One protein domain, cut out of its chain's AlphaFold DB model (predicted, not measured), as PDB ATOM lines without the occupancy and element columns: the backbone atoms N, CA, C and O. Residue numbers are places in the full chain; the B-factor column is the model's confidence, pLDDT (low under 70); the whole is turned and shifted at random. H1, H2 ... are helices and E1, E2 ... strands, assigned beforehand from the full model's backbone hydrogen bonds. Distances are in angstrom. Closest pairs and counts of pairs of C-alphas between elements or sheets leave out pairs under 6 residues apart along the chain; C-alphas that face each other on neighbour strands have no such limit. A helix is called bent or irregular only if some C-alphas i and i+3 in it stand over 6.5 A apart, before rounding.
ATOM      1  N   GLU A  34      83.820  39.177  50.504       85.38
ATOM      2  CA  GLU A  34      82.907  40.295  50.302       85.38
ATOM      3  C   GLU A  34      83.689  41.608  50.453       85.38
ATOM      4  O   GLU A  34      84.410  41.805  51.434       85.38
ATOM      5  N   THR A  35      83.580  42.492  49.460       89.62
ATOM      6  CA  THR A  35      84.246  43.800  49.503       89.62
ATOM      7  C   THR A  35      83.659  44.661  50.622       89.62
ATOM      8  O   THR A  35      82.482  44.501  50.960       89.62
ATOM      9  N   GLU A  36      84.415  45.638  51.129       90.94
ATOM     10  CA  GLU A  36      83.924  46.564  52.161       90.94
ATOM     11  C   GLU A  36      82.603  47.240  51.756       90.94
ATOM     12  O   GLU A  36      81.675  47.306  52.562       90.94
ATOM     13  N   PHE A  37      82.488  47.673  50.496       91.69
ATOM     14  CA  PHE A  37      81.282  48.299  49.956       91.69
ATOM     15  C   PHE A  37      80.033  47.424  50.131       91.69
ATOM     16  O   PHE A  37      79.062  47.862  50.749       91.69
ATOM     17  N   TYR A  38      80.053  46.191  49.615       90.56
ATOM     18  CA  TYR A  38      78.906  45.280  49.707       90.56
ATOM     19  C   TYR A  38      78.593  44.902  51.155       90.56
ATOM     20  O   TYR A  38      77.425  44.927  51.545       90.56
ATOM     21  N   SER A  39      79.623  44.696  51.981       91.81
ATOM     22  CA  SER A  39      79.442  44.426  53.407       91.81
ATOM     23  C   SER A  39      78.707  45.573  54.117       91.81
ATOM     24  O   SER A  39      77.736  45.353  54.848       91.81
ATOM     25  N   GLN A  40      79.104  46.824  53.855       92.19
ATOM     26  CA  GLN A  40      78.417  48.003  54.392       92.19
ATOM     27  C   GLN A  40      77.024  48.178  53.787       92.19
ATOM     28  O   GLN A  40      76.088  48.515  54.508       92.19
ATOM     29  N   CYS A  41      76.852  47.907  52.494       92.75
ATOM     30  CA  CYS A  41      75.557  47.997  51.836       92.75
ATOM     31  C   CYS A  41      74.532  47.060  52.474       92.75
ATOM     32  O   CYS A  41      73.488  47.519  52.940       92.75
ATOM     33  N   HIS A  42      74.852  45.768  52.574       92.94
ATOM     34  CA  HIS A  42      73.964  44.769  53.168       92.94
ATOM     35  C   HIS A  42      73.653  45.069  54.635       92.94
ATOM     36  O   HIS A  42      72.538  44.828  55.100       92.94
ATOM     37  N   LYS A  43      74.616  45.641  55.363       92.94
ATOM     38  CA  LYS A  43      74.432  46.074  56.749       92.94
ATOM     39  C   LYS A  43      73.506  47.289  56.881       92.94
ATOM     40  O   LYS A  43      72.749  47.363  57.847       92.94
ATOM     41  N   LEU A  44      73.594  48.256  55.968       94.31
ATOM     42  CA  LEU A  44      72.954  49.570  56.106       94.31
ATOM     43  C   LEU A  44      71.610  49.679  55.373       94.31
ATOM     44  O   LEU A  44      70.753  50.448  55.807       94.31
ATOM     45  N   LEU A  45      71.383  48.895  54.318       95.19
ATOM     46  CA  LEU A  45      70.115  48.887  53.584       95.19
ATOM     47  C   LEU A  45      68.893  48.588  54.482       95.19
ATOM     48  O   LEU A  45      67.907  49.320  54.380       95.19
ATOM     49  N   PRO A  46      68.925  47.611  55.416       95.81
ATOM     50  CA  PRO A  46      67.773  47.318  56.277       95.81
ATOM     51  C   PRO A  46      67.334  48.475  57.185       95.81
ATOM     52  O   PRO A  46      66.187  48.502  57.623       95.81
ATOM     53  N   ILE A  47      68.228  49.428  57.474       96.12
ATOM     54  CA  ILE A  47      67.946  50.591  58.330       96.12
ATOM     55  C   ILE A  47      67.730  51.886  57.529       96.12
ATOM     56  O   ILE A  47      67.564  52.954  58.121       96.12
ATOM     57  N   ALA A  48      67.731  51.819  56.194       96.50
ATOM     58  CA  ALA A  48      67.652  52.987  55.318       96.50
ATOM     59  C   ALA A  48      66.381  53.817  55.550       96.50
ATOM     60  O   ALA A  48      66.450  55.038  55.637       96.50
ATOM     61  N   ASP A  49      65.231  53.162  55.717       97.31
ATOM     62  CA  ASP A  49      63.935  53.822  55.930       97.31
ATOM     63  C   ASP A  49      63.811  54.496  57.304       97.31
ATOM     64  O   ASP A  49      63.108  55.497  57.459       97.31
ATOM     65  N   GLU A  50      64.440  53.925  58.332       97.25
ATOM     66  CA  GLU A  50      64.536  54.560  59.650       97.25
ATOM     67  C   GLU A  50      65.435  55.794  59.558       97.25
ATOM     68  O   GLU A  50      65.043  56.887  59.965       97.25
ATOM     69  N   PHE A  51      66.595  55.646  58.917       96.81
ATOM     70  CA  PHE A  51      67.533  56.740  58.718       96.81
ATOM     71  C   PHE A  51      66.982  57.853  57.810       96.81
ATOM     72  O   PHE A  51      67.263  59.023  58.039       96.81
ATOM     73  N   ALA A  52      66.155  57.536  56.812       97.12
ATOM     74  CA  ALA A  52      65.496  58.532  55.968       97.12
ATOM     75  C   ALA A  52      64.550  59.438  56.774       97.12
ATOM     76  O   ALA A  52      64.474  60.640  56.520       97.12
ATOM     77  N   ARG A  53      63.855  58.877  57.770       97.12
ATOM     78  CA  ARG A  53      63.024  59.648  58.706       97.12
ATOM     79  C   ARG A  53      63.880  60.483  59.651       97.12
ATOM     80  O   ARG A  53      63.641  61.678  59.772       97.12
ATOM     81  N   GLU A  54      64.922  59.881  60.227       95.69
ATOM     82  CA  GLU A  54      65.916  60.585  61.051       95.69
ATOM     83  C   GLU A  54      66.504  61.793  60.300       95.69
ATOM     84  O   GLU A  54      66.561  62.901  60.825       95.69
ATOM     85  N   CYS A  55      66.862  61.599  59.031       95.56
ATOM     86  CA  CYS A  55      67.367  62.633  58.141       95.56
ATOM     87  C   CYS A  55      66.387  63.802  57.978       95.56
ATOM     88  O   CYS A  55      66.788  64.957  58.086       95.56
ATOM     89  N   GLN A  56      65.102  63.531  57.743       95.62
ATOM     90  CA  GLN A  56      64.098  64.591  57.596       95.62
ATOM     91  C   GLN A  56      63.954  65.457  58.854       95.62
ATOM     92  O   GLN A  56      63.600  66.629  58.749       95.62
ATOM     93  N   GLU A  57      64.241  64.894  60.025       95.25
ATOM     94  CA  GLU A  57      64.141  65.586  61.310       95.25
ATOM     95  C   GLU A  57      65.443  66.291  61.712       95.25
ATOM     96  O   GLU A  57      65.400  67.352  62.336       95.25
ATOM     97  N   GLN A  58      66.597  65.707  61.377       95.00
ATOM     98  CA  GLN A  58      67.895  66.090  61.946       95.00
ATOM     99  C   GLN A  58      68.891  66.658  60.929       95.00
ATOM    100  O   GLN A  58      69.956  67.132  61.334       95.00
ATOM    101  N   ALA A  59      68.574  66.640  59.629       94.69
ATOM    102  CA  ALA A  59      69.482  67.154  58.613       94.69
ATOM    103  C   ALA A  59      69.835  68.621  58.866       94.69
ATOM    104  O   ALA A  59      68.986  69.486  59.093       94.69
ATOM    105  N   ARG A  60      71.135  68.898  58.804       93.62
ATOM    106  CA  ARG A  60      71.698  70.205  59.118       93.62
ATOM    107  C   ARG A  60      71.734  71.050  57.850       93.62
ATOM    108  O   ARG A  60      72.236  70.563  56.835       93.62
ATOM    109  N   PRO A  61      71.233  72.295  57.888       93.00
ATOM    110  CA  PRO A  61      71.161  73.126  56.702       93.00
ATOM    111  C   PRO A  61      72.548  73.617  56.286       93.00
ATOM    112  O   PRO A  61      73.373  74.016  57.109       93.00
ATOM    113  N   PHE A  62      72.759  73.657  54.981       91.50
ATOM    114  CA  PHE A  62      73.855  74.316  54.302       91.50
ATOM    115  C   PHE A  62      73.271  75.221  53.221       91.50
ATOM    116  O   PHE A  62      72.533  74.774  52.344       91.50
ATOM    117  N   SER A  63      73.619  76.501  53.273       89.31
ATOM    118  CA  SER A  63      73.174  77.474  52.284       89.31
ATOM    119  C   SER A  63      74.364  78.259  51.770       89.31
ATOM    120  O   SER A  63      75.152  78.787  52.556       89.31
ATOM    121  N   ARG A  64      74.459  78.391  50.450       84.12
ATOM    122  CA  ARG A  64      75.416  79.282  49.792       84.12
ATOM    123  C   ARG A  64      74.714  80.136  48.751       84.12
ATOM    124  O   ARG A  64      73.643  79.803  48.258       84.12
ATOM    125  N   THR A  65      75.330  81.263  48.423       84.06
ATOM    126  CA  THR A  65      74.925  82.063  47.267       84.06
ATOM    127  C   THR A  65      75.890  81.757  46.135       84.06
ATOM    128  O   THR A  65      77.097  81.924  46.306       84.06
ATOM    129  N   PHE A  66      75.377  81.299  44.997       77.00
ATOM    130  CA  PHE A  66      76.171  81.116  43.786       77.00
ATOM    131  C   PHE A  66      75.765  82.144  42.732       77.00
ATOM    132  O   PHE A  66      74.653  82.661  42.739       77.00
ATOM    133  N   HIS A  67      76.685  82.467  41.832       79.00
ATOM    134  CA  HIS A  67      76.480  83.465  40.786       79.00
ATOM    135  C   HIS A  67      76.536  82.771  39.422       79.00
ATOM    136  O   HIS A  67      77.637  82.587  38.887       79.00
ATOM    137  N   PRO A  68      75.386  82.352  38.854       71.44
ATOM    138  CA  PRO A  68      75.374  81.681  37.562       71.44
ATOM    139  C   PRO A  68      76.069  82.549  36.506       71.44
ATOM    140  O   PRO A  68      75.780  83.739  36.364       71.44
ATOM    141  N   SER A  69      77.018  81.963  35.771       75.81
ATOM    142  CA  SER A  69      77.814  82.645  34.732       75.81
ATOM    143  C   SER A  69      78.578  83.902  35.199       75.81
ATOM    144  O   SER A  69      78.892  84.766  34.382       75.81
ATOM    145  N   GLY A  70      78.866  84.037  36.500       71.25
ATOM    146  CA  GLY A  70      79.550  85.216  37.054       71.25
ATOM    147  C   GLY A  70      78.697  86.490  37.060       71.25
ATOM    148  O   GLY A  70      79.230  87.592  37.184       71.25
ATOM    149  N   GLY A  71      77.376  86.356  36.901       78.06
ATOM    150  CA  GLY A  71      76.451  87.481  36.906       78.06
ATOM    151  C   GLY A  71      76.308  88.148  38.284       78.06
ATOM    152  O   GLY A  71      76.594  87.547  39.320       78.06
ATOM    153  N   PRO A  72      75.793  89.389  38.336       79.31
ATOM    154  CA  PRO A  72      75.611  90.123  39.591       79.31
ATOM    155  C   PRO A  72      74.480  89.555  40.460       79.31
ATOM    156  O   PRO A  72      74.413  89.839  41.654       79.31
ATOM    157  N   ARG A  73      73.573  88.765  39.872       83.69
ATOM    158  CA  ARG A  73      72.456  88.148  40.582       83.69
ATOM    159  C   ARG A  73      72.921  86.838  41.208       83.69
ATOM    160  O   ARG A  73      73.196  85.882  40.492       83.69
ATOM    161  N   GLY A  74      73.010  86.830  42.533       80.88
ATOM    162  CA  GLY A  74      73.214  85.611  43.301       80.88
ATOM    163  C   GLY A  74      71.922  84.800  43.380       80.88
ATOM    164  O   GLY A  74      70.840  85.359  43.573       80.88
ATOM    165  N   GLU A  75      72.042  83.490  43.238       81.00
ATOM    166  CA  GLU A  75      70.991  82.519  43.505       81.00
ATOM    167  C   GLU A  75      71.339  81.770  44.792       81.00
ATOM    168  O   GLU A  75      72.486  81.375  45.010       81.00
ATOM    169  N   VAL A  76      70.355  81.639  45.683       83.38
ATOM    170  CA  VAL A  76      70.536  80.907  46.937       83.38
ATOM    171  C   VAL A  76      70.316  79.434  46.657       83.38
ATOM    172  O   VAL A  76      69.234  79.021  46.243       83.38
ATOM    173  N   GLU A  77      71.345  78.655  46.935       81.44
ATOM    174  CA  GLU A  77      71.312  77.208  46.917       81.44
ATOM    175  C   GLU A  77      71.314  76.737  48.370       81.44
ATOM    176  O   GLU A  77      72.197  77.104  49.149       81.44
ATOM    177  N   SER A  78      70.279  75.991  48.748       89.19
ATOM    178  CA  SER A  78      70.085  75.509  50.111       89.19
ATOM    179  C   SER A  78      69.814  74.016  50.074       89.19
ATOM    180  O   SER A  78      68.889  73.570  49.400       89.19
ATOM    181  N   TYR A  79      70.624  73.267  50.799       92.62
ATOM    182  CA  TYR A  79      70.488  71.833  51.002       92.62
ATOM    183  C   TYR A  79      70.579  71.548  52.492       92.62
ATOM    184  O   TYR A  79      71.071  72.376  53.254       92.62
ATOM    185  N   SER A  80      70.160  70.366  52.913       94.38
ATOM    186  CA  SER A  80      70.464  69.880  54.257       94.38
ATOM    187  C   SER A  80      71.062  68.494  54.160       94.38
ATOM    188  O   SER A  80      70.626  67.708  53.328       94.38
ATOM    189  N   ILE A  81      72.037  68.179  55.008       94.75
ATOM    190  CA  ILE A  81      72.664  66.853  55.016       94.75
ATOM    191  C   ILE A  81      72.696  66.267  56.418       94.75
ATOM    192  O   ILE A  81      72.815  66.985  57.416       94.75
ATOM    193  N   HIS A  82      72.621  64.945  56.481       94.69
ATOM    194  CA  HIS A  82      72.782  64.167  57.704       94.69
ATOM    195  C   HIS A  82      73.615  62.935  57.395       94.69
ATOM    196  O   HIS A  82      73.437  62.314  56.348       94.69
ATOM    197  N   PHE A  83      74.492  62.556  58.315       93.06
ATOM    198  CA  PHE A  83      75.253  61.318  58.205       93.06
ATOM    199  C   PHE A  83      75.041  60.476  59.455       93.06
ATOM    200  O   PHE A  83      75.043  60.998  60.573       93.06
ATOM    201  N   LYS A  84      74.881  59.165  59.269       90.69
ATOM    202  CA  LYS A  84      74.770  58.233  60.384       90.69
ATOM    203  C   LYS A  84      76.152  58.046  61.016       90.69
ATOM    204  O   LYS A  84      77.079  57.645  60.308       90.69
ATOM    205  N   PRO A  85      76.306  58.269  62.330       84.19
ATOM    206  CA  PRO A  85      77.529  57.899  63.028       84.19
ATOM    207  C   PRO A  85      77.799  56.396  62.897       84.19
ATOM    208  O   PRO A  85      76.879  55.576  62.940       84.19
ATOM    209  N   LEU A  86      79.072  56.035  62.765       75.31
ATOM    210  CA  LEU A  86      79.536  54.652  62.750       75.31
ATOM    211  C   LEU A  86      80.377  54.373  63.990       75.31
ATOM    212  O   LEU A  86      81.175  55.203  64.412       75.31
ATOM    213  N   ASN A  87      80.231  53.164  64.531       72.56
ATOM    214  CA  ASN A  87      81.009  52.696  65.683       72.56
ATOM    215  C   ASN A  87      82.419  52.212  65.297       72.56
ATOM    216  O   ASN A  87      83.205  51.849  66.166       72.56
ATOM    217  N   THR A  88      82.716  52.136  64.001       80.69
ATOM    218  CA  THR A  88      83.985  51.652  63.454       80.69
ATOM    219  C   THR A  88      84.351  52.498  62.237       80.69
ATOM    220  O   THR A  88      83.439  52.825  61.468       80.69
ATOM    221  N   PRO A  89      85.641  52.809  62.016       86.06
ATOM    222  CA  PRO A  89      86.083  53.476  60.797       86.06
ATOM    223  C   PRO A  89      85.670  52.688  59.552       86.06
ATOM    224  O   PRO A  89      85.700  51.457  59.553       86.06
ATOM    225  N   SER A  90      85.258  53.405  58.512       88.50
ATOM    226  CA  SER A  90      84.800  52.850  57.237       88.50
ATOM    227  C   SER A  90      85.003  53.897  56.149       88.50
ATOM    228  O   SER A  90      84.824  55.091  56.408       88.50
ATOM    229  N   HIS A  91      85.341  53.456  54.941       90.50
ATOM    230  CA  HIS A  91      85.302  54.313  53.757       90.50
ATOM    231  C   HIS A  91      83.869  54.616  53.325       90.50
ATOM    232  O   HIS A  91      83.620  55.651  52.712       90.50
ATOM    233  N   PHE A  92      82.933  53.731  53.664       92.56
ATOM    234  CA  PHE A  92      81.534  53.834  53.273       92.56
ATOM    235  C   PHE A  92      80.652  54.169  54.470       92.56
ATOM    236  O   PHE A  92      80.627  53.436  55.463       92.56
ATOM    237  N   VAL A  93      79.916  55.274  54.376       92.75
ATOM    238  CA  VAL A  93      79.047  55.783  55.442       92.75
ATOM    239  C   VAL A  93      77.629  55.997  54.936       92.75
ATOM    240  O   VAL A  93      77.424  56.362  53.782       92.75
ATOM    241  N   LEU A  94      76.632  55.789  55.795       94.31
ATOM    242  CA  LEU A  94      75.246  56.110  55.460       94.31
ATOM    243  C   LEU A  94      75.024  57.617  55.605       94.31
ATOM    244  O   LEU A  94      75.323  58.191  56.652       94.31
ATOM    245  N   GLY A  95      74.472  58.250  54.576       95.44
ATOM    246  CA  GLY A  95      74.147  59.671  54.596       95.44
ATOM    247  C   GLY A  95      72.902  60.001  53.790       95.44
ATOM    248  O   GLY A  95      72.334  59.144  53.108       95.44
ATOM    249  N   CYS A  96      72.474  61.254  53.876       95.94
ATOM    250  CA  CYS A  96      71.346  61.772  53.120       95.94
ATOM    251  C   CYS A  96      71.524  63.241  52.723       95.94
ATOM    252  O   CYS A  96      72.248  63.990  53.384       95.94
ATOM    253  N   VAL A  97      70.766  63.644  51.701       95.50
ATOM    254  CA  VAL A  97      70.540  65.042  51.321       95.50
ATOM    255  C   VAL A  97      69.043  65.329  51.273       95.50
ATOM    256  O   VAL A  97      68.256  64.554  50.720       95.50
ATOM    257  N   LEU A  98      68.657  66.477  51.825       94.50
ATOM    258  CA  LEU A  98      67.397  67.145  51.539       94.50
ATOM    259  C   LEU A  98      67.655  68.295  50.566       94.50
ATOM    260  O   LEU A  98      68.540  69.123  50.797       94.50
ATOM    261  N   ASN A  99      66.854  68.385  49.510       90.56
ATOM    262  CA  ASN A  99      66.940  69.491  48.560       90.56
ATOM    263  C   ASN A  99      66.418  70.812  49.143       90.56
ATOM    264  O   ASN A  99      65.904  70.890  50.261       90.56
ATOM    265  N   PHE A 100      66.465  71.864  48.330       87.25
ATOM    266  CA  PHE A 100      65.984  73.205  48.676       87.25
ATOM    267  C   PHE A 100      64.500  73.283  49.066       87.25
ATOM    268  O   PHE A 100      64.070  74.279  49.644       87.25
ATOM    269  N   LYS A 101      63.698  72.247  48.776       89.12
ATOM    270  CA  LYS A 101      62.301  72.125  49.235       89.12
ATOM    271  C   LYS A 101      62.169  71.302  50.519       89.12
ATOM    272  O   LYS A 101      61.054  70.931  50.875       89.12
ATOM    273  N   HIS A 102      63.290  70.974  51.159       89.12
ATOM    274  CA  HIS A 102      63.402  70.060  52.298       89.12
ATOM    275  C   HIS A 102      62.758  68.695  52.022       89.12
ATOM    276  O   HIS A 102      62.197  68.054  52.907       89.12
ATOM    277  N   LYS A 103      62.820  68.249  50.763       91.88
ATOM    278  CA  LYS A 103      62.410  66.903  50.371       91.88
ATOM    279  C   LYS A 103      63.638  66.022  50.261       91.88
ATOM    280  O   LYS A 103      64.691  66.497  49.848       91.88
ATOM    281  N   LEU A 104      63.462  64.751  50.600       92.44
ATOM    282  CA  LEU A 104      64.496  63.737  50.470       92.44
ATOM    283  C   LEU A 104      64.942  63.640  49.007       92.44
ATOM    284  O   LEU A 104      64.115  63.355  48.139       92.44
ATOM    285  N   ASP A 105      66.217  63.929  48.764       91.44
ATOM    286  CA  ASP A 105      66.840  63.921  47.435       91.44
ATOM    287  C   ASP A 105      67.704  62.666  47.270       91.44
ATOM    288  O   ASP A 105      67.595  61.948  46.277       91.44
ATOM    289  N   PHE A 106      68.479  62.348  48.313       94.19
ATOM    290  CA  PHE A 106      69.344  61.177  48.377       94.19
ATOM    291  C   PHE A 106      69.330  60.558  49.772       94.19
ATOM    292  O   PHE A 106      69.379  61.267  50.777       94.19
ATOM    293  N   VAL A 107      69.334  59.227  49.827       96.31
ATOM    294  CA  VAL A 107      69.737  58.437  50.997       96.31
ATOM    295  C   VAL A 107      70.537  57.260  50.480       96.31
ATOM    296  O   VAL A 107      70.107  56.597  49.537       96.31
ATOM    297  N   GLY A 108      71.680  56.981  51.092       95.38
ATOM    298  CA  GLY A 108      72.501  55.861  50.666       95.38
ATOM    299  C   GLY A 108      73.937  55.946  51.146       95.38
ATOM    300  O   GLY A 108      74.249  56.636  52.119       95.38
ATOM    301  N   LEU A 109      74.807  55.212  50.462       94.50
ATOM    302  CA  LEU A 109      76.214  55.143  50.807       94.50
ATOM    303  C   LEU A 109      76.981  56.312  50.207       94.50
ATOM    304  O   LEU A 109      76.904  56.585  49.006       94.50
ATOM    305  N   TYR A 110      77.777  56.928  51.067       94.00
ATOM    306  CA  TYR A 110      78.809  57.876  50.714       94.00
ATOM    307  C   TYR A 110      80.177  57.241  50.866       94.00
ATOM    308  O   TYR A 110      80.414  56.534  51.840       94.00
ATOM    309  N   TYR A 111      81.081  57.549  49.946       93.00
ATOM    310  CA  TYR A 111      82.492  57.220  50.050       93.00
ATOM    311  C   TYR A 111      83.296  58.403  50.592       93.00
ATOM    312  O   TYR A 111      83.075  59.541  50.179       93.00
ATOM    313  N   THR A 112      84.284  58.132  51.439       90.19
ATOM    314  CA  THR A 112      85.314  59.096  51.834       90.19
ATOM    315  C   THR A 112      86.709  58.481  51.726       90.19
ATOM    316  O   THR A 112      86.915  57.306  52.022       90.19
ATOM    317  N   ALA A 113      87.696  59.283  51.324       86.88
ATOM    318  CA  ALA A 113      89.080  58.839  51.137       86.88
ATOM    319  C   ALA A 113      89.806  58.497  52.452       86.88
ATOM    320  O   ALA A 113      90.894  57.921  52.443       86.88
ATOM    321  N   ARG A 114      89.233  58.867  53.599       82.06
ATOM    322  CA  ARG A 114      89.802  58.610  54.921       82.06
ATOM    323  C   ARG A 114      88.759  57.869  55.752       82.06
ATOM    324  O   ARG A 114      87.681  58.419  55.947       82.06
ATOM    325  N   PRO A 115      89.035  56.662  56.268       77.75
ATOM    326  CA  PRO A 115      88.174  56.058  57.274       77.75
ATOM    327  C   PRO A 115      88.279  56.915  58.534       77.75
ATOM    328  O   PRO A 115      89.343  56.959  59.154       77.75
ATOM    329  N   LEU A 116      87.223  57.642  58.895       70.75
ATOM    330  CA  LEU A 116      87.244  58.505  60.080       70.75
ATOM    331  C   LEU A 116      86.422  57.875  61.212       70.75
ATOM    332  O   LEU A 116      85.551  57.029  60.994       70.75
ATOM    333  N   ASP A 117      86.726  58.289  62.442       70.75
ATOM    334  CA  ASP A 117      85.837  58.080  63.580       70.75
ATOM    335  C   ASP A 117      84.648  59.040  63.431       70.75
ATOM    336  O   ASP A 117      84.769  60.259  63.581       70.75
ATOM    337  N   MET A 118      83.499  58.472  63.071       68.06
ATOM    338  CA  MET A 118      82.311  59.229  62.677       68.06
ATOM    339  C   MET A 118      81.400  59.577  63.860       68.06
ATOM    340  O   MET A 118      80.290  60.073  63.653       68.06
ATOM    341  N   SER A 119      81.828  59.315  65.101       72.31
ATOM    342  CA  SER A 119      80.996  59.494  66.300       72.31
ATOM    343  C   SER A 119      80.478  60.930  66.493       72.31
ATOM    344  O   SER A 119      79.430  61.123  67.108       72.31
ATOM    345  N   GLN A 120      81.157  61.932  65.918       75.94
ATOM    346  CA  GLN A 120      80.825  63.362  66.031       75.94
ATOM    347  C   GLN A 120      80.415  64.027  64.704       75.94
ATOM    348  O   GLN A 120      80.470  65.246  64.556       75.94
ATOM    349  N   PHE A 121      79.966  63.254  63.714       74.88
ATOM    350  CA  PHE A 121      79.626  63.775  62.383       74.88
ATOM    351  C   PHE A 121      78.685  64.975  62.361       74.88
ATOM    352  O   PHE A 121      78.872  65.917  61.583       74.88
ATOM    353  N   ASN A 122      77.732  64.988  63.284       73.31
ATOM    354  CA  ASN A 122      76.717  66.026  63.342       73.31
ATOM    355  C   ASN A 122      77.170  67.311  64.061       73.31
ATOM    356  O   ASN A 122      76.423  68.290  64.056       73.31
ATOM    357  N   SER A 123      78.403  67.381  64.582       82.31
ATOM    358  CA  SER A 123      79.002  68.632  65.081       82.31
ATOM    359  C   SER A 123      79.966  69.308  64.104       82.31
ATOM    360  O   SER A 123      80.262  70.489  64.276       82.31
ATOM    361  N   TYR A 124      80.443  68.614  63.067       88.50
ATOM    362  CA  TYR A 124      81.398  69.186  62.110       88.50
ATOM    363  C   TYR A 124      80.751  70.186  61.148       88.50
ATOM    364  O   TYR A 124      79.627  69.981  60.696       88.50
ATOM    365  N   GLY A 125      81.459  71.265  60.808       88.38
ATOM    366  CA  GLY A 125      80.952  72.281  59.882       88.38
ATOM    367  C   GLY A 125      80.808  71.742  58.457       88.38
ATOM    368  O   GLY A 125      81.704  71.056  57.971       88.38
ATOM    369  N   ILE A 126      79.701  72.069  57.785       91.38
ATOM    370  CA  ILE A 126      79.478  71.718  56.375       91.38
ATOM    371  C   ILE A 126      80.168  72.762  55.489       91.38
ATOM    372  O   ILE A 126      79.936  73.961  55.649       91.38
ATOM    373  N   VAL A 127      81.012  72.312  54.560       88.75
ATOM    374  CA  VAL A 127      81.754  73.168  53.614       88.75
ATOM    375  C   VAL A 127      81.007  73.323  52.301       88.75
ATOM    376  O   VAL A 127      80.982  74.409  51.723       88.75
ATOM    377  N   PHE A 128      80.427  72.230  51.814       87.50
ATOM    378  CA  PHE A 128      79.650  72.221  50.589       87.50
ATOM    379  C   PHE A 128      78.631  71.088  50.592       87.50
ATOM    380  O   PHE A 128      78.809  70.065  51.255       87.50
ATOM    381  N   VAL A 129      77.589  71.302  49.799       89.56
ATOM    382  CA  VAL A 129      76.706  70.280  49.250       89.56
ATOM    383  C   VAL A 129      76.568  70.626  47.774       89.56
ATOM    384  O   VAL A 129      76.417  71.813  47.458       89.56
ATOM    385  N   ASP A 130      76.709  69.654  46.881       84.38
ATOM    386  CA  ASP A 130      76.628  69.890  45.437       84.38
ATOM    387  C   ASP A 130      75.374  69.257  44.800       84.38
ATOM    388  O   ASP A 130      74.658  68.494  45.456       84.38
ATOM    389  N   PRO A 131      75.059  69.595  43.535       82.81
ATOM    390  CA  PRO A 131      73.875  69.071  42.860       82.81
ATOM    391  C   PRO A 131      73.855  67.551  42.648       82.81
ATOM    392  O   PRO A 131      72.779  67.022  42.369       82.81
ATOM    393  N   ASP A 132      74.994  66.864  42.775       83.81
ATOM    394  CA  ASP A 132      75.126  65.405  42.675       83.81
ATOM    395  C   ASP A 132      75.033  64.723  44.053       83.81
ATOM    396  O   ASP A 132      75.390  63.554  44.198       83.81
ATOM    397  N   ASP A 133      74.523  65.453  45.052       89.75
ATOM    398  CA  ASP A 133      74.325  65.034  46.441       89.75
ATOM    399  C   ASP A 133      75.612  64.817  47.233       89.75
ATOM    400  O   ASP A 133      75.569  64.285  48.339       89.75
ATOM    401  N   ASN A 134      76.769  65.250  46.735       91.06
ATOM    402  CA  ASN A 134      78.009  65.099  47.487       91.06
ATOM    403  C   ASN A 134      78.083  66.116  48.615       91.06
ATOM    404  O   ASN A 134      77.599  67.242  48.501       91.06
ATOM    405  N   GLY A 135      78.748  65.730  49.699       90.38
ATOM    406  CA  GLY A 135      78.927  66.568  50.877       90.38
ATOM    407  C   GLY A 135      80.394  66.828  51.186       90.38
ATOM    408  O   GLY A 135      81.268  66.016  50.891       90.38
ATOM    409  N   GLY A 136      80.665  67.948  51.847       89.75
ATOM    410  CA  GLY A 136      81.966  68.248  52.434       89.75
ATOM    411  C   GLY A 136      81.835  68.636  53.895       89.75
ATOM    412  O   GLY A 136      81.045  69.523  54.219       89.75
ATOM    413  N   LEU A 137      82.636  68.025  54.770       89.50
ATOM    414  CA  LEU A 137      82.724  68.391  56.188       89.50
ATOM    415  C   LEU A 137      84.133  68.879  56.544       89.50
ATOM    416  O   LEU A 137      85.121  68.378  56.011       89.50
ATOM    417  N   ILE A 138      84.231  69.821  57.485       87.50
ATOM    418  CA  ILE A 138      85.495  70.167  58.150       87.50
ATOM    419  C   ILE A 138      85.644  69.296  59.391       87.50
ATOM    420  O   ILE A 138      84.953  69.515  60.386       87.50
ATOM    421  N   ILE A 139      86.576  68.352  59.341       84.06
ATOM    422  CA  ILE A 139      86.881  67.417  60.425       84.06
ATOM    423  C   ILE A 139      88.321  67.687  60.842       84.06
ATOM    424  O   ILE A 139      89.223  67.641  60.006       84.06
ATOM    425  N   ASP A 140      88.520  68.065  62.104       81.19
ATOM    426  CA  ASP A 140      89.826  68.451  62.656       81.19
ATOM    427  C   ASP A 140      90.568  69.513  61.822       81.19
ATOM    428  O   ASP A 140      91.782  69.475  61.635       81.19
ATOM    429  N   GLY A 141      89.817  70.480  61.283       79.19
ATOM    430  CA  GLY A 141      90.358  71.559  60.447       79.19
ATOM    431  C   GLY A 141      90.701  71.148  59.012       79.19
ATOM    432  O   GLY A 141      91.196  71.976  58.250       79.19
ATOM    433  N   ILE A 142      90.419  69.901  58.623       80.69
ATOM    434  CA  ILE A 142      90.661  69.372  57.281       80.69
ATOM    435  C   ILE A 142      89.324  69.182  56.561       80.69
ATOM    436  O   ILE A 142      88.380  68.611  57.106       80.69
ATOM    437  N   GLN A 143      89.245  69.655  55.317       84.31
ATOM    438  CA  GLN A 143      88.114  69.359  54.447       84.31
ATOM    439  C   GLN A 143      88.152  67.880  54.052       84.31
ATOM    440  O   GLN A 143      89.168  67.404  53.549       84.31
ATOM    441  N   ASN A 144      87.047  67.182  54.295       86.12
ATOM    442  CA  ASN A 144      86.831  65.805  53.875       86.12
ATOM    443  C   ASN A 144      85.616  65.761  52.956       86.12
ATOM    444  O   ASN A 144      84.541  66.257  53.310       86.12
ATOM    445  N   THR A 145      85.804  65.160  51.791       89.75
ATOM    446  CA  THR A 145      84.769  64.991  50.778       89.75
ATOM    447  C   THR A 145      84.078  63.641  50.942       89.75
ATOM    448  O   THR A 145      84.718  62.612  51.174       89.75
ATOM    449  N   PHE A 146      82.757  63.669  50.801       91.81
ATOM    450  CA  PHE A 146      81.860  62.527  50.832       91.81
ATOM    451  C   PHE A 146      81.166  62.429  49.477       91.81
ATOM    452  O   PHE A 146      80.329  63.272  49.153       91.81
ATOM    453  N   ILE A 147      81.512  61.412  48.690       91.69
ATOM    454  CA  ILE A 147      80.902  61.159  47.380       91.69
ATOM    455  C   ILE A 147      79.669  60.280  47.548       91.69
ATOM    456  O   ILE A 147      79.801  59.179  48.072       91.69
ATOM    457  N   ALA A 148      78.512  60.696  47.040       91.75
ATOM    458  CA  ALA A 148      77.323  59.854  46.952       91.75
ATOM    459  C   ALA A 148      77.537  58.722  45.919       91.75
ATOM    460  O   ALA A 148      77.386  58.916  44.712       91.75
ATOM    461  N   VAL A 149      77.911  57.523  46.387       89.44
ATOM    462  CA  VAL A 149      78.290  56.397  45.509       89.44
ATOM    463  C   VAL A 149      77.136  55.454  45.183       89.44
ATOM    464  O   VAL A 149      77.113  54.870  44.100       89.44
ATOM    465  N   ARG A 150      76.164  55.294  46.090       90.75
ATOM    466  CA  ARG A 150      75.039  54.367  45.889       90.75
ATOM    467  C   ARG A 150      73.783  54.855  46.592       90.75
ATOM    468  O   ARG A 150      73.783  54.994  47.811       90.75
ATOM    469  N   GLN A 151      72.708  55.052  45.834       91.75
ATOM    470  CA  GLN A 151      71.395  55.390  46.383       91.75
ATOM    471  C   GLN A 151      70.674  54.125  46.873       91.75
ATOM    472  O   GLN A 151      70.633  53.115  46.169       91.75
ATOM    473  N   PHE A 152      70.056  54.201  48.047       94.06
ATOM    474  CA  PHE A 152      69.052  53.239  48.492       94.06
ATOM    475  C   PHE A 152      67.676  53.669  47.993       94.06
ATOM    476  O   PHE A 152      67.316  54.836  48.093       94.06
ATOM    477  N   VAL A 153      66.913  52.732  47.442       92.19
ATOM    478  CA  VAL A 153      65.586  52.970  46.878       92.19
ATOM    479  C   VAL A 153      64.596  52.030  47.540       92.19
ATOM    480  O   VAL A 153      64.740  50.807  47.507       92.19
ATOM    481  N   THR A 154      63.578  52.632  48.143       92.88
ATOM    482  CA  THR A 154      62.524  51.956  48.899       92.88
ATOM    483  C   THR A 154      61.182  52.630  48.605       92.88
ATOM    484  O   THR A 154      61.085  53.544  47.788       92.88
ATOM    485  N   ASN A 155      60.119  52.229  49.303       90.56
ATOM    486  CA  ASN A 155      58.833  52.926  49.213       90.56
ATOM    487  C   ASN A 155      58.875  54.353  49.798       90.56
ATOM    488  O   ASN A 155      57.988  55.154  49.506       90.56
ATOM    489  N   ILE A 156      59.860  54.661  50.650       90.94
ATOM    490  CA  ILE A 156      60.032  55.970  51.301       90.94
ATOM    491  C   ILE A 156      61.099  56.798  50.583       90.94
ATOM    492  O   ILE A 156      60.968  58.019  50.497       90.94
ATOM    493  N   ILE A 157      62.137  56.140  50.068       92.62
ATOM    494  CA  ILE A 157      63.259  56.783  49.393       92.62
ATOM    495  C   ILE A 157      63.065  56.635  47.878       92.62
ATOM    496  O   ILE A 157      63.317  55.554  47.341       92.62
ATOM    497  N   PRO A 158      62.600  57.683  47.171       86.25
ATOM    498  CA  PRO A 158      62.348  57.588  45.740       86.25
ATOM    499  C   PRO A 158      63.658  57.494  44.954       86.25
ATOM    500  O   PRO A 158      64.647  58.145  45.292       86.25
ATOM    501  N   ALA A 159      63.640  56.742  43.853       84.81
ATOM    502  CA  ALA A 159      64.728  56.766  42.884       84.81
ATOM    503  C   ALA A 159      64.856  58.173  42.285       84.81
ATOM    504  O   ALA A 159      63.880  58.728  41.773       84.81
ATOM    505  N   ARG A 160      66.064  58.738  42.339       78.31
ATOM    506  CA  ARG A 160      66.383  60.027  41.711       78.31
ATOM    507  C   ARG A 160      67.177  59.828  40.426       78.31
ATOM    508  O   ARG A 160      66.895  60.462  39.413       78.31
ATOM    509  N   LEU A 161      68.192  58.971  40.488       64.25
ATOM    510  CA  LEU A 161      69.148  58.765  39.407       64.25
ATOM    511  C   LEU A 161      68.747  57.520  38.613       64.25
ATOM    512  O   LEU A 161      69.162  56.402  38.921       64.25
ATOM    513  N   GLU A 162      67.897  57.712  37.603       58.53
ATOM    514  CA  GLU A 162      67.597  56.657  36.632       58.53
ATOM    515  C   GLU A 162      68.896  56.198  35.944       58.53
ATOM    516  O   GLU A 162      69.716  57.022  35.545       58.53
ATOM    517  N   GLY A 163      69.097  54.885  35.805       59.16
ATOM    518  CA  GLY A 163      70.261  54.315  35.111       59.16
ATOM    519  C   GLY A 163      71.508  54.080  35.972       59.16
ATOM    520  O   GLY A 163      72.442  53.441  35.495       59.16
ATOM    521  N   ARG A 164      71.529  54.513  37.243       66.56
ATOM    522  CA  ARG A 164      72.548  54.061  38.207       66.56
ATOM    523  C   ARG A 164      72.052  52.831  38.970       66.56
ATOM    524  O   ARG A 164      70.859  52.761  39.269       66.56
ATOM    525  N   PRO A 165      72.939  51.890  39.333       75.69
ATOM    526  CA  PRO A 165      72.532  50.775  40.176       75.69
ATOM    527  C   PRO A 165      72.091  51.266  41.555       75.69
ATOM    528  O   PRO A 165      72.608  52.271  42.064       75.69
ATOM    529  N   GLN A 166      71.127  50.572  42.145       82.62
ATOM    530  CA  GLN A 166      70.454  50.975  43.376       82.62
ATOM    531  C   GLN A 166      70.717  49.943  44.469       82.62
ATOM    532  O   GLN A 166      71.205  48.851  44.203       82.62
ATOM    533  N   ASN A 167      70.422  50.295  45.721       87.62
ATOM    534  CA  ASN A 167      70.506  49.361  46.845       87.62
ATOM    535  C   ASN A 167      71.862  48.638  46.888       87.62
ATOM    536  O   ASN A 167      72.906  49.278  46.767       87.62
ATOM    537  N   CYS A 168      71.842  47.318  47.053       87.12
ATOM    538  CA  CYS A 168      73.020  46.458  46.992       87.12
ATOM    539  C   CYS A 168      73.031  45.639  45.707       87.12
ATOM    540  O   CYS A 168      73.561  44.531  45.696       87.12
ATOM    541  N   ASP A 169      72.402  46.167  44.651       76.00
ATOM    542  CA  ASP A 169      72.395  45.520  43.351       76.00
ATOM    543  C   ASP A 169      73.841  45.303  42.915       76.00
ATOM    544  O   ASP A 169      74.683  46.208  43.017       76.00
ATOM    545  N   ASP A 170      74.123  44.078  42.475       62.72
ATOM    546  CA  ASP A 170      75.448  43.703  42.025       62.72
ATOM    547  C   ASP A 170      75.700  44.396  40.693       62.72
ATOM    548  O   ASP A 170      75.216  44.009  39.631       62.72
ATOM    549  N   ALA A 171      76.378  45.521  40.801       52.94
ATOM    550  CA  ALA A 171      76.700  46.365  39.688       52.94
ATOM    551  C   ALA A 171      78.046  46.991  39.979       52.94
ATOM    552  O   ALA A 171      78.182  48.210  40.151       52.94
ATOM    553  N   GLY A 172      79.065  46.131  39.978       53.69
ATOM    554  CA  GLY A 172      80.291  46.575  39.346       53.69
ATOM    555  C   GLY A 172      79.886  47.224  38.023       53.69
ATOM    556  O   GLY A 172      79.086  46.649  37.283       53.69
TER     557      GLY A 172
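This is residues 34 to 172 of the 272 residues of an uncharacterized protein of Beijerinckia indica subsp. indica (strain ATCC 9039 / DSM 1715 / NCIMB 8712) (UniProt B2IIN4). What is the shape? One strongly twisted sheet is curled like part of a barrel and folded back on itself, leaf E1 E2 E3 facing leaf E7 E6 E5 with E4 as hinge, while bent helix H1 covers E3 and E4. The tip of hairpin E1 and E2 reaches far along the longest axis. What is it built of? The printed part has 139 residues with H1, then E1 to E7; the sheet, E1 E2 E3 E4 E7 E6 E5, is antiparallel, the class mixed. How large? It is compact, radius of gyration of the C-alphas 15.0 A, spanning 51 by 35 by 29 A.

How do the strands pair? E1, residues 60 to 66, E2, 75 to 83, E3, 92 to 98, and E4, 104 to 111, form a meander, each the antiparallel neighbour of the one before; N 62 and O 79, 2.7 A, N 98 and O 80, 2.8 A, and N 110 and O 93, 2.8 A, are within hydrogen-bond range. E5, 125 to 129, E6, 135 to 139, and E7, 142 to 151, form another, with N 127 and O 136 at 2.8 A and N 144 and O 137 at 2.8 A. E4 E5 E6 E7 form a Greek key, four strands in a row of which E5 E6 E7 are a meander and the first, E4, is the antiparallel neighbour of the fourth, E7: N 111 and O 147, 2.8 A, are within hydrogen-bond range. How does the helix sit? H1, residues 36 to 58, assigned as one helix by its hydrogen bonds, is bent: C-alphas 46 and 49 are 7.6 A apart. H1a, 36 to 46, irregular with C-alphas 43 and 46 6.8 A apart, is on the sheet at height 9.1 A, closest C-alphas Phe 37 and Phe 92 of E3, 6.5 A; 6 of 7 O i to N i+4 pairs are within range. H1b, 49 to 58, about perpendicular to H1a at 84 degrees, is on it at 8.4 A, closest Cys 55 and His 82 of E2, 5.6 A, with every such pair within range.

Where are the anchors? H1a begins at C-alpha 36, (83.924, 46.564, 52.161), and E7 ends at C-alpha 151, (71.395, 55.390, 46.383). Which strands are long? E2 measures 26.1 A and E7 26.2 A.

How far does it reach? The two C-alphas farthest apart, Glu 34 and Pro 72, are 51.5 A apart. Is it cut or uncertain? The printed part has no cut; the link E4 to E5 is long, and residue 118, residues 161 to 164 and 170 to 172 are under 70 in pLDDT.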